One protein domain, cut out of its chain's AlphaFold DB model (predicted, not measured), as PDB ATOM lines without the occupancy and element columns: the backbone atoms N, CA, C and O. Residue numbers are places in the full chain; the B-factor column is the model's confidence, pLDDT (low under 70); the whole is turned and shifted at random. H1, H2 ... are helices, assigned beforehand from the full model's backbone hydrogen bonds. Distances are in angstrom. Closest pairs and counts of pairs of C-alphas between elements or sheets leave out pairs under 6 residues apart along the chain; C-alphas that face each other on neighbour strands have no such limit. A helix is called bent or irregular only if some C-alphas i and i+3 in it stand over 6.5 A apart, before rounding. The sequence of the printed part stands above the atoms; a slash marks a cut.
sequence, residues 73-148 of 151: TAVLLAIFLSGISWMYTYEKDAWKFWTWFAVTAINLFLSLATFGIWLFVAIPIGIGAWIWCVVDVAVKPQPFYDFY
ATOM      1  N   THR A  73     -44.363  26.813  24.488       81.50
ATOM      2  CA  THR A  73     -44.123  28.019  25.289       81.50
ATOM      3  C   THR A  73     -44.840  27.945  26.636       81.50
ATOM      4  O   THR A  73     -44.232  28.254  27.656       81.50
ATOM      5  N   ALA A  74     -46.093  27.477  26.665       79.06
ATOM      6  CA  ALA A  74     -46.839  27.297  27.912       79.06
ATOM      7  C   ALA A  74     -46.157  26.285  28.852       79.06
ATOM      8  O   ALA A  74     -45.967  26.566  30.032       79.06
ATOM      9  N   VAL A  75     -45.712  25.137  28.333       76.50
ATOM     10  CA  VAL A  75     -45.011  24.118  29.136       76.50
ATOM     11  C   VAL A  75     -43.676  24.644  29.671       76.50
ATOM     12  O   VAL A  75     -43.362  24.436  30.841       76.50
ATOM     13  N   LEU A  76     -42.903  25.368  28.858       81.38
ATOM     14  CA  LEU A  76     -41.647  25.979  29.305       81.38
ATOM     15  C   LEU A  76     -41.883  27.013  30.414       81.38
ATOM     16  O   LEU A  76     -41.160  27.019  31.410       81.38
ATOM     17  N   LEU A  77     -42.929  27.835  30.289       81.94
ATOM     18  CA  LEU A  77     -43.348  28.765  31.340       81.94
ATOM     19  C   LEU A  77     -43.757  28.024  32.620       81.94
ATOM     20  O   LEU A  77     -43.431  28.483  33.710       81.94
ATOM     21  N   ALA A  78     -44.416  26.869  32.504       80.31
ATOM     22  CA  ALA A  78     -44.816  26.064  33.657       80.31
ATOM     23  C   ALA A  78     -43.613  25.452  34.389       80.31
ATOM     24  O   ALA A  78     -43.596  25.400  35.615       80.31
ATOM     25  N   ILE A  79     -42.587  25.019  33.657       78.69
ATOM     26  CA  ILE A  79     -41.390  24.413  34.256       78.69
ATOM     27  C   ILE A  79     -40.531  25.478  34.944       78.69
ATOM     28  O   ILE A  79     -40.214  25.329  36.121       78.69
ATOM     29  N   PHE A  80     -40.176  26.553  34.233       79.12
ATOM     30  CA  PHE A  80     -39.229  27.553  34.741       79.12
ATOM     31  C   PHE A  80     -39.866  28.593  35.660       79.12
ATOM     32  O   PHE A  80     -39.208  29.102  36.564       79.12
ATOM     33  N   LEU A  81     -41.131  28.933  35.423       76.81
ATOM     34  CA  LEU A  81     -41.818  30.030  36.099       76.81
ATOM     35  C   LEU A  81     -43.119  29.572  36.804       76.81
ATOM     36  O   LEU A  81     -43.866  30.403  37.324       76.81
ATOM     37  N   SER A  82     -43.385  28.260  36.880       79.75
ATOM     38  CA  SER A  82     -44.527  27.671  37.599       79.75
ATOM     39  C   SER A  82     -45.874  28.296  37.200       79.75
ATOM     40  O   SER A  82     -46.275  28.253  36.034       79.75
ATOM     41  N   GLY A  83     -46.590  28.892  38.162       71.06
ATOM     42  CA  GLY A  83     -47.932  29.447  37.981       71.06
ATOM     43  C   GLY A  83     -48.018  30.598  36.975       71.06
ATOM     44  O   GLY A  83     -49.118  30.953  36.556       71.06
ATOM     45  N   ILE A  84     -46.888  31.146  36.506       76.94
ATOM     46  CA  ILE A  84     -46.862  32.152  35.429       76.94
ATOM     47  C   ILE A  84     -47.383  31.566  34.105       76.94
ATOM     48  O   ILE A  84     -47.914  32.312  33.281       76.94
ATOM     49  N   SER A  85     -47.331  30.244  33.893       77.94
ATOM     50  CA  SER A  85     -47.971  29.640  32.713       77.94
ATOM     51  C   SER A  85     -49.467  29.949  32.636       77.94
ATOM     52  O   SER A  85     -50.013  30.033  31.537       77.94
ATOM     53  N   TRP A  86     -50.147  30.150  33.764       79.19
ATOM     54  CA  TRP A  86     -51.563  30.511  33.762       79.19
ATOM     55  C   TRP A  86     -51.802  31.972  33.383       79.19
ATOM     56  O   TRP A  86     -52.914  32.320  33.008       79.19
ATOM     57  N   MET A  87     -50.765  32.814  33.365       74.25
ATOM     58  CA  MET A  87     -50.824  34.136  32.739       74.25
ATOM     59  C   MET A  87     -50.870  34.030  31.204       74.25
ATOM     60  O   MET A  87     -51.500  34.846  30.534       74.25
ATOM     61  N   TYR A  88     -50.257  32.989  30.632       70.56
ATOM     62  CA  TYR A  88     -50.334  32.710  29.194       70.56
ATOM     63  C   TYR A  88     -51.753  32.298  28.769       70.56
ATOM     64  O   TYR A  88     -52.228  32.692  27.697       70.56
ATOM     65  N   THR A  89     -52.450  31.562  29.641       74.19
ATOM     66  CA  THR A  89     -53.849  31.132  29.475       74.19
ATOM     67  C   THR A  89     -54.823  31.864  30.409       74.19
ATOM     68  O   THR A  89     -55.820  31.291  30.851       74.19
ATOM     69  N   TYR A  90     -54.563  33.148  30.688       73.25
ATOM     70  CA  TYR A  90     -55.273  33.903  31.727       73.25
ATOM     71  C   TYR A  90     -56.795  33.947  31.552       73.25
ATOM     72  O   TYR A  90     -57.519  33.761  32.517       73.25
ATOM     73  N   GLU A  91     -57.321  34.104  30.338       74.38
ATOM     74  CA  GLU A  91     -58.774  34.204  30.125       74.38
ATOM     75  C   GLU A  91     -59.540  32.941  30.543       74.38
ATOM     76  O   GLU A  91     -60.692  33.028  30.958       74.38
ATOM     77  N   LYS A  92     -58.910  31.762  30.464       73.69
ATOM     78  CA  LYS A  92     -59.532  30.481  30.848       73.69
ATOM     79  C   LYS A  92     -59.097  30.008  32.236       73.69
ATOM     80  O   LYS A  92     -59.882  29.369  32.932       73.69
ATOM     81  N   ASP A  93     -57.862  30.301  32.643       78.56
ATOM     82  CA  ASP A  93     -57.257  29.792  33.880       78.56
ATOM     83  C   ASP A  93     -56.956  30.898  34.921       78.56
ATOM     84  O   ASP A  93     -56.227  30.642  35.879       78.56
ATOM     85  N   ALA A  94     -57.529  32.107  34.801       81.00
ATOM     86  CA  ALA A  94     -57.306  33.219  35.747       81.00
ATOM     87  C   ALA A  94     -57.532  32.810  37.207       81.00
ATOM     88  O   ALA A  94     -56.770  33.191  38.093       81.00
ATOM     89  N   TRP A  95     -58.557  32.000  37.472       85.19
ATOM     90  CA  TRP A  95     -58.855  31.546  38.828       85.19
ATOM     91  C   TRP A  95     -57.735  30.664  39.417       85.19
ATOM     92  O   TRP A  95     -57.454  30.746  40.616       85.19
ATOM     93  N   LYS A  96     -57.042  29.869  38.585       80.94
ATOM     94  CA  LYS A  96     -55.895  29.048  39.005       80.94
ATOM     95  C   LYS A  96     -54.699  29.931  39.338       80.94
ATOM     96  O   LYS A  96     -54.080  29.740  40.383       80.94
ATOM     97  N   PHE A  97     -54.446  30.952  38.513       84.94
ATOM     98  CA  PHE A  97     -53.428  31.974  38.781       84.94
ATOM     99  C   PHE A  97     -53.639  32.648  40.136       84.94
ATOM    100  O   PHE A  97     -52.726  32.648  40.959       84.94
ATOM    101  N   TRP A  98     -54.848  33.143  40.407       86.31
ATOM    102  CA  TRP A  98     -55.151  33.783  41.689       86.31
ATOM    103  C   TRP A  98     -55.045  32.823  42.870       86.31
ATOM    104  O   TRP A  98     -54.543  33.218  43.918       86.31
ATOM    105  N   THR A  99     -55.441  31.558  42.701       87.75
ATOM    106  CA  THR A  99     -55.309  30.543  43.757       87.75
ATOM    107  C   THR A  99     -53.842  30.291  44.103       87.75
ATOM    108  O   THR A  99     -53.469  30.356  45.272       87.75
ATOM    109  N   TRP A 100     -52.977  30.063  43.113       86.00
ATOM    110  CA  TRP A 100     -51.544  29.869  43.367       86.00
ATOM    111  C   TRP A 100     -50.859  31.125  43.883       86.00
ATOM    112  O   TRP A 100     -50.036  31.026  44.792       86.00
ATOM    113  N   PHE A 101     -51.220  32.299  43.365       88.75
ATOM    114  CA  PHE A 101     -50.670  33.560  43.847       88.75
ATOM    115  C   PHE A 101     -51.062  33.807  45.307       88.75
ATOM    116  O   PHE A 101     -50.199  34.119  46.125       88.75
ATOM    117  N   ALA A 102     -52.327  33.575  45.668       89.44
ATOM    118  CA  ALA A 102     -52.808  33.696  47.041       89.44
ATOM    119  C   ALA A 102     -52.127  32.687  47.973       89.44
ATOM    120  O   ALA A 102     -51.624  33.072  49.026       89.44
ATOM    121  N   VAL A 103     -52.039  31.413  47.576       89.44
ATOM    122  CA  VAL A 103     -51.350  30.378  48.366       89.44
ATOM    123  C   VAL A 103     -49.872  30.727  48.552       89.44
ATOM    124  O   VAL A 103     -49.345  30.589  49.655       89.44
ATOM    125  N   THR A 104     -49.201  31.221  47.510       87.12
ATOM    126  CA  THR A 104     -47.791  31.635  47.583       87.12
ATOM    127  C   THR A 104     -47.617  32.851  48.493       87.12
ATOM    128  O   THR A 104     -46.732  32.849  49.348       87.12
ATOM    129  N   ALA A 105     -48.488  33.857  48.380       89.94
ATOM    130  CA  ALA A 105     -48.461  35.054  49.218       89.94
ATOM    131  C   ALA A 105     -48.710  34.731  50.700       89.94
ATOM    132  O   ALA A 105     -47.993  35.230  51.567       89.94
ATOM    133  N   ILE A 106     -49.673  33.852  50.991       92.38
ATOM    134  CA  ILE A 106     -49.949  33.364  52.348       92.38
ATOM    135  C   ILE A 106     -48.724  32.623  52.893       92.38
ATOM    136  O   ILE A 106     -48.245  32.954  53.973       92.38
ATOM    137  N   ASN A 107     -48.157  31.674  52.142       89.50
ATOM    138  CA  ASN A 107     -46.967  30.941  52.586       89.50
ATOM    139  C   ASN A 107     -45.768  31.862  52.833       89.50
ATOM    140  O   ASN A 107     -45.040  31.667  53.809       89.50
ATOM    141  N   LEU A 108     -45.578  32.884  51.997       89.81
ATOM    142  CA  LEU A 108     -44.533  33.886  52.190       89.81
ATOM    143  C   LEU A 108     -44.775  34.708  53.463       89.81
ATOM    144  O   LEU A 108     -43.860  34.863  54.271       89.81
ATOM    145  N   PHE A 109     -46.005  35.179  53.678       93.00
ATOM    146  CA  PHE A 109     -46.379  35.932  54.874       93.00
ATOM    147  C   PHE A 109     -46.182  35.112  56.154       93.00
ATOM    148  O   PHE A 109     -45.566  35.601  57.099       93.00
ATOM    149  N   LEU A 110     -46.626  33.850  56.183       91.00
ATOM    150  CA  LEU A 110     -46.418  32.967  57.335       91.00
ATOM    151  C   LEU A 110     -44.930  32.669  57.557       91.00
ATOM    152  O   LEU A 110     -44.482  32.606  58.701       91.00
ATOM    153  N   SER A 111     -44.145  32.537  56.486       90.50
ATOM    154  CA  SER A 111     -42.689  32.376  56.585       90.50
ATOM    155  C   SER A 111     -42.028  33.595  57.220       90.50
ATOM    156  O   SER A 111     -41.189  33.432  58.099       90.50
ATOM    157  N   LEU A 112     -42.447  34.808  56.857       91.44
ATOM    158  CA  LEU A 112     -41.966  36.043  57.485       91.44
ATOM    159  C   LEU A 112     -42.410  36.149  58.952       91.44
ATOM    160  O   LEU A 112     -41.582  36.404  59.822       91.44
ATOM    161  N   ALA A 113     -43.688  35.897  59.239       92.94
ATOM    162  CA  ALA A 113     -44.257  36.006  60.584       92.94
ATOM    163  C   ALA A 113     -43.660  35.000  61.586       92.94
ATOM    164  O   ALA A 113     -43.605  35.273  62.782       92.94
ATOM    165  N   THR A 114     -43.199  33.843  61.106       92.50
ATOM    166  CA  THR A 114     -42.592  32.778  61.926       92.50
ATOM    167  C   THR A 114     -41.062  32.776  61.886       92.50
ATOM    168  O   THR A 114     -40.445  31.799  62.312       92.50
ATOM    169  N   PHE A 115     -40.436  33.834  61.352       90.06
ATOM    170  CA  PHE A 115     -38.979  33.929  61.182       90.06
ATOM    171  C   PHE A 115     -38.365  32.737  60.419       90.06
ATOM    172  O   PHE A 115     -37.263  32.282  60.715       90.06
ATOM    173  N   GLY A 116     -39.082  32.212  59.427       84.31
ATOM    174  CA  GLY A 116     -38.613  31.159  58.525       84.31
ATOM    175  C   GLY A 116     -38.897  29.729  58.984       84.31
ATOM    176  O   GLY A 116     -38.705  28.805  58.196       84.31
ATOM    177  N   ILE A 117     -39.425  29.511  60.194       90.31
ATOM    178  CA  ILE A 117     -39.781  28.160  60.675       90.31
ATOM    179  C   ILE A 117     -40.870  27.531  59.791       90.31
ATOM    180  O   ILE A 117     -40.842  26.331  59.518       90.31
ATOM    181  N   TRP A 118     -41.797  28.336  59.264       90.62
ATOM    182  CA  TRP A 118     -42.855  27.855  58.371       90.62
ATOM    183  C   TRP A 118     -42.346  27.290  57.032       90.62
ATOM    184  O   TRP A 118     -43.089  26.588  56.343       90.62
ATOM    185  N   LEU A 119     -41.078  27.512  56.663       87.50
ATOM    186  CA  LEU A 119     -40.518  27.002  55.409       87.50
ATOM    187  C   LEU A 119     -40.554  25.470  55.313       87.50
ATOM    188  O   LEU A 119     -40.759  24.946  54.223       87.50
ATOM    189  N   PHE A 120     -40.458  24.742  56.430       88.81
ATOM    190  CA  PHE A 120     -40.571  23.276  56.426       88.81
ATOM    191  C   PHE A 120     -41.937  22.773  55.939       88.81
ATOM    192  O   PHE A 120     -42.028  21.674  55.398       88.81
ATOM    193  N   VAL A 121     -42.985  23.586  56.095       88.56
ATOM    194  CA  VAL A 121     -44.339  23.304  55.599       88.56
ATOM    195  C   VAL A 121     -44.544  23.931  54.219       88.56
ATOM    196  O   VAL A 121     -45.099  23.297  53.322       88.56
ATOM    197  N   ALA A 122     -44.048  25.153  54.010       87.25
ATOM    198  CA  ALA A 122     -44.205  25.869  52.748       87.25
ATOM    199  C   ALA A 122     -43.471  25.195  51.576       87.25
ATOM    200  O   ALA A 122     -44.008  25.162  50.471       87.25
ATOM    201  N   ILE A 123     -42.276  24.633  51.795       87.19
ATOM    202  CA  ILE A 123     -41.475  23.976  50.749       87.19
ATOM    203  C   ILE A 123     -42.210  22.775  50.120       87.19
ATOM    204  O   ILE A 123     -42.383  22.781  48.900       87.19
ATOM    205  N   PRO A 124     -42.685  21.761  50.874       90.06
ATOM    206  CA  PRO A 124     -43.390  20.627  50.273       90.06
ATOM    207  C   PRO A 124     -44.705  21.040  49.596       90.06
ATOM    208  O   PRO A 124     -45.025  20.518  48.527       90.06
ATOM    209  N   ILE A 125     -45.431  22.018  50.151       87.69
ATOM    210  CA  ILE A 125     -46.635  22.580  49.514       87.69
ATOM    211  C   ILE A 125     -46.274  23.271  48.193       87.69
ATOM    212  O   ILE A 125     -46.949  23.068  47.185       87.69
ATOM    213  N   GLY A 126     -45.188  24.048  48.175       85.88
ATOM    214  CA  GLY A 126     -44.684  24.722  46.982       85.88
ATOM    215  C   GLY A 126     -44.282  23.741  45.882       85.88
ATOM    216  O   GLY A 126     -44.649  23.939  44.725       85.88
ATOM    217  N   ILE A 127     -43.610  22.641  46.237       87.38
ATOM    218  CA  ILE A 127     -43.251  21.574  45.288       87.38
ATOM    219  C   ILE A 127     -44.511  20.904  44.727       87.38
ATOM    220  O   ILE A 127     -44.614  20.718  43.515       87.38
ATOM    221  N   GLY A 128     -45.494  20.583  45.574       89.00
ATOM    222  CA  GLY A 128     -46.768  20.015  45.127       89.00
ATOM    223  C   GLY A 128     -47.515  20.942  44.163       89.00
ATOM    224  O   GLY A 128     -47.988  20.498  43.116       89.00
ATOM    225  N   ALA A 129     -47.557  22.241  44.467       85.00
ATOM    226  CA  ALA A 129     -48.167  23.251  43.605       85.00
ATOM    227  C   ALA A 129     -47.409  23.431  42.275       85.00
ATOM    228  O   ALA A 129     -48.040  23.621  41.233       85.00
ATOM    229  N   TRP A 130     -46.076  23.330  42.289       84.81
ATOM    230  CA  TRP A 130     -45.251  23.369  41.078       84.81
ATOM    231  C   TRP A 130     -45.514  22.162  40.174       84.81
ATOM    232  O   TRP A 130     -45.817  22.333  38.992       84.81
ATOM    233  N   ILE A 131     -45.493  20.948  40.732       87.81
ATOM    234  CA  ILE A 131     -45.804  19.720  39.986       87.81
ATOM    235  C   ILE A 131     -47.224  19.793  39.423       87.81
ATOM    236  O   ILE A 131     -47.438  19.479  38.253       87.81
ATOM    237  N   TRP A 132     -48.186  20.257  40.222       87.81
ATOM    238  CA  TRP A 132     -49.555  20.457  39.761       87.81
ATOM    239  C   TRP A 132     -49.624  21.412  38.560       87.81
ATOM    240  O   TRP A 132     -50.273  21.069  37.572       87.81
ATOM    241  N   CYS A 133     -48.915  22.548  38.582       84.00
ATOM    242  CA  CYS A 133     -48.848  23.461  37.431       84.00
ATOM    243  C   CYS A 133     -48.327  22.754  36.174       84.00
ATOM    244  O   CYS A 133     -48.918  22.878  35.101       84.00
ATOM    245  N   VAL A 134     -47.233  21.998  36.300       84.31
ATOM    246  CA  VAL A 134     -46.630  21.278  35.170       84.31
ATOM    247  C   VAL A 134     -47.602  20.244  34.606       84.31
ATOM    248  O   VAL A 134     -47.793  20.187  33.391       84.31
ATOM    249  N   VAL A 135     -48.258  19.465  35.469       86.31
ATOM    250  CA  VAL A 135     -49.249  18.463  35.056       86.31
ATOM    251  C   VAL A 135     -50.447  19.130  34.380       86.31
ATOM    252  O   VAL A 135     -50.797  18.717  33.278       86.31
ATOM    253  N   ASP A 136     -51.027  20.183  34.968       85.56
ATOM    254  CA  ASP A 136     -52.183  20.911  34.411       85.56
ATOM    255  C   ASP A 136     -51.907  21.436  32.996       85.56
ATOM    256  O   ASP A 136     -52.769  21.366  32.122       85.56
ATOM    257  N   VAL A 137     -50.689  21.916  32.743       82.50
ATOM    258  CA  VAL A 137     -50.286  22.431  31.429       82.50
ATOM    259  C   VAL A 137     -49.932  21.300  30.459       82.50
ATOM    260  O   VAL A 137     -50.276  21.364  29.278       82.50
ATOM    261  N   ALA A 138     -49.297  20.226  30.934       81.44
ATOM    262  CA  ALA A 138     -48.911  19.089  30.102       81.44
ATOM    263  C   ALA A 138     -50.123  18.305  29.570       81.44
ATOM    264  O   ALA A 138     -50.133  17.920  28.390       81.44
ATOM    265  N   VAL A 139     -51.152  18.114  30.408       85.94
ATOM    266  CA  VAL A 139     -52.374  17.370  30.048       85.94
ATOM    267  C   VAL A 139     -53.295  18.143  29.103       85.94
ATOM    268  O   VAL A 139     -54.167  17.535  28.482       85.94
ATOM    269  N   LYS A 140     -53.103  19.461  28.933       77.94
ATOM    270  CA  LYS A 140     -53.884  20.249  27.967       77.94
ATOM    271  C   LYS A 140     -53.588  19.760  26.539       77.94
ATOM    272  O   LYS A 140     -52.424  19.759  26.117       77.94
ATOM    273  N   PRO A 141     -54.597  19.322  25.767       74.19
ATOM    274  CA  PRO A 141     -54.381  18.796  24.422       74.19
ATOM    275  C   PRO A 141     -53.991  19.937  23.462       74.19
ATOM    276  O   PRO A 141     -54.396  21.075  23.669       74.19
ATOM    277  N   GLN A 142     -53.197  19.656  22.419       64.75
ATOM    278  CA  GLN A 142     -52.751  20.660  21.423       64.75
ATOM    279  C   GLN A 142     -53.906  21.531  20.866       64.75
ATOM    280  O   GLN A 142     -53.767  22.754  20.910       64.75
ATOM    281  N   PRO A 143     -55.092  20.964  20.537       70.38
ATOM    282  CA  PRO A 143     -56.244  21.745  20.082       70.38
ATOM    283  C   PRO A 143     -56.704  22.830  21.061       70.38
ATOM    284  O   PRO A 143     -57.257  23.839  20.641       70.38
ATOM    285  N   PHE A 144     -56.470  22.671  22.371       68.44
ATOM    286  CA  PHE A 144     -56.808  23.707  23.353       68.44
ATOM    287  C   PHE A 144     -56.082  25.026  23.058       68.44
ATOM    288  O   PHE A 144     -56.654  26.090  23.273       68.44
ATOM    289  N   TYR A 145     -54.841  24.957  22.570       66.38
ATOM    290  CA  TYR A 145     -54.020  26.126  22.262       66.38
ATOM    291  C   TYR A 145     -54.277  26.675  20.855       66.38
ATOM    292  O   TYR A 145     -54.212  27.889  20.664       66.38
ATOM    293  N   ASP A 146     -54.650  25.805  19.914       66.06
ATOM    294  CA  ASP A 146     -55.001  26.184  18.541       66.06
ATOM    295  C   ASP A 146     -56.251  27.081  18.489       66.06
ATOM    296  O   ASP A 146     -56.330  27.999  17.674       66.06
ATOM    297  N   PHE A 147     -57.206  26.866  19.402       65.75
ATOM    298  CA  PHE A 147     -58.437  27.663  19.511       65.75
ATOM    299  C   PHE A 147     -58.376  28.767  20.580       65.75
ATOM    300  O   PHE A 147     -59.399  29.392  20.871       65.75
ATOM    301  N   TYR A 148     -57.217  29.005  21.205       58.44
ATOM    302  CA  TYR A 148     -57.076  29.996  22.273       58.44
ATOM    303  C   TYR A 148     -56.481  31.323  21.758       58.44
ATOM    304  O   TYR A 148     -55.423  31.312  21.124       58.44
TER     305      TYR A 148
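This is residues 73 to 148 of the 151 residues of an uncharacterized protein of Chloroflexi bacterium (UniProt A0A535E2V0). A long helical hairpin, H2 and H3 side by side and running opposite ways, makes the length of a rod. H1 folds back on itself at a kink and packs on both helices in the half of the hairpin away from its turn, while the short H4 lies past that open end and touches no helix. The printed part has 76 residues, with four named helices in the order H1, H2, H3, H4 and no named strand; the class is all helix. It is only just loose, close to compact, with a radius of gyration of the C-alphas of 13.9 A, and spans 46 by 19 by 14 A.

Find C-alpha 73 at (-44.123, 28.019, 25.289), where H1, residues 73 to 88, begins. It has a kink of 149 degrees near residue 81 and is irregular, with C-alphas 80 and 83 9.5 A apart; its first and last C-alphas are 8.7 A apart. Next comes H2, residues 90 to 113, 31.0 A long, with a kink of 34 degrees near residue 97; it is irregular too, C-alphas 92 and 95 being 8.1 A apart. Look for C-alpha 119 at (-40.518, 27.002, 55.409): from there H3, residues 119 to 138, runs 27.8 A. It is neither bent nor irregular, but only just: C-alphas 121 and 124 are 6.0 A apart. H4, residues 142 to 146, is 6.6 A long and ends at C-alpha 146 at (-55.001, 26.184, 18.541).

Start with H1, which touches H2 with residues 83 to 87 alone; the closest C-alphas, of Trp 86 and Phe 97, are 5.6 A apart. Their lines are about perpendicular, at 75 degrees. H1 also touches H3, at residues 130 to 138 of H3 alone; the closest C-alphas, of Ala 78 and Val 134, are 5.3 A apart. These lines are about perpendicular, at 86 degrees. H2 and H3 form a helical hairpin at a shallow tilt of 11 degrees, opposite ways. H2 touches H3 with residues 100 to 111 alone, and the closest C-alphas, of Asn 107 and Ala 122, are 5.8 A apart. Helix packing is mostly crossed, but only just, with 1 of 3 touching pairs at a shallow tilt. H4 is apart from H1, H2 and H3. In H4 every O i to N i+4 pair is within hydrogen-bond range, against 6 of 12 in H1, 18 of 20 in H2 and 15 of 16 in H3.

Look at Phe 115 and Phe 147 for the two C-alphas farthest apart, 46.4 A. The printed part has no cut, and its three links are tight. The mean pLDDT of the printed part is 82.4; residue 142 and residues 144 to 148 are under 70.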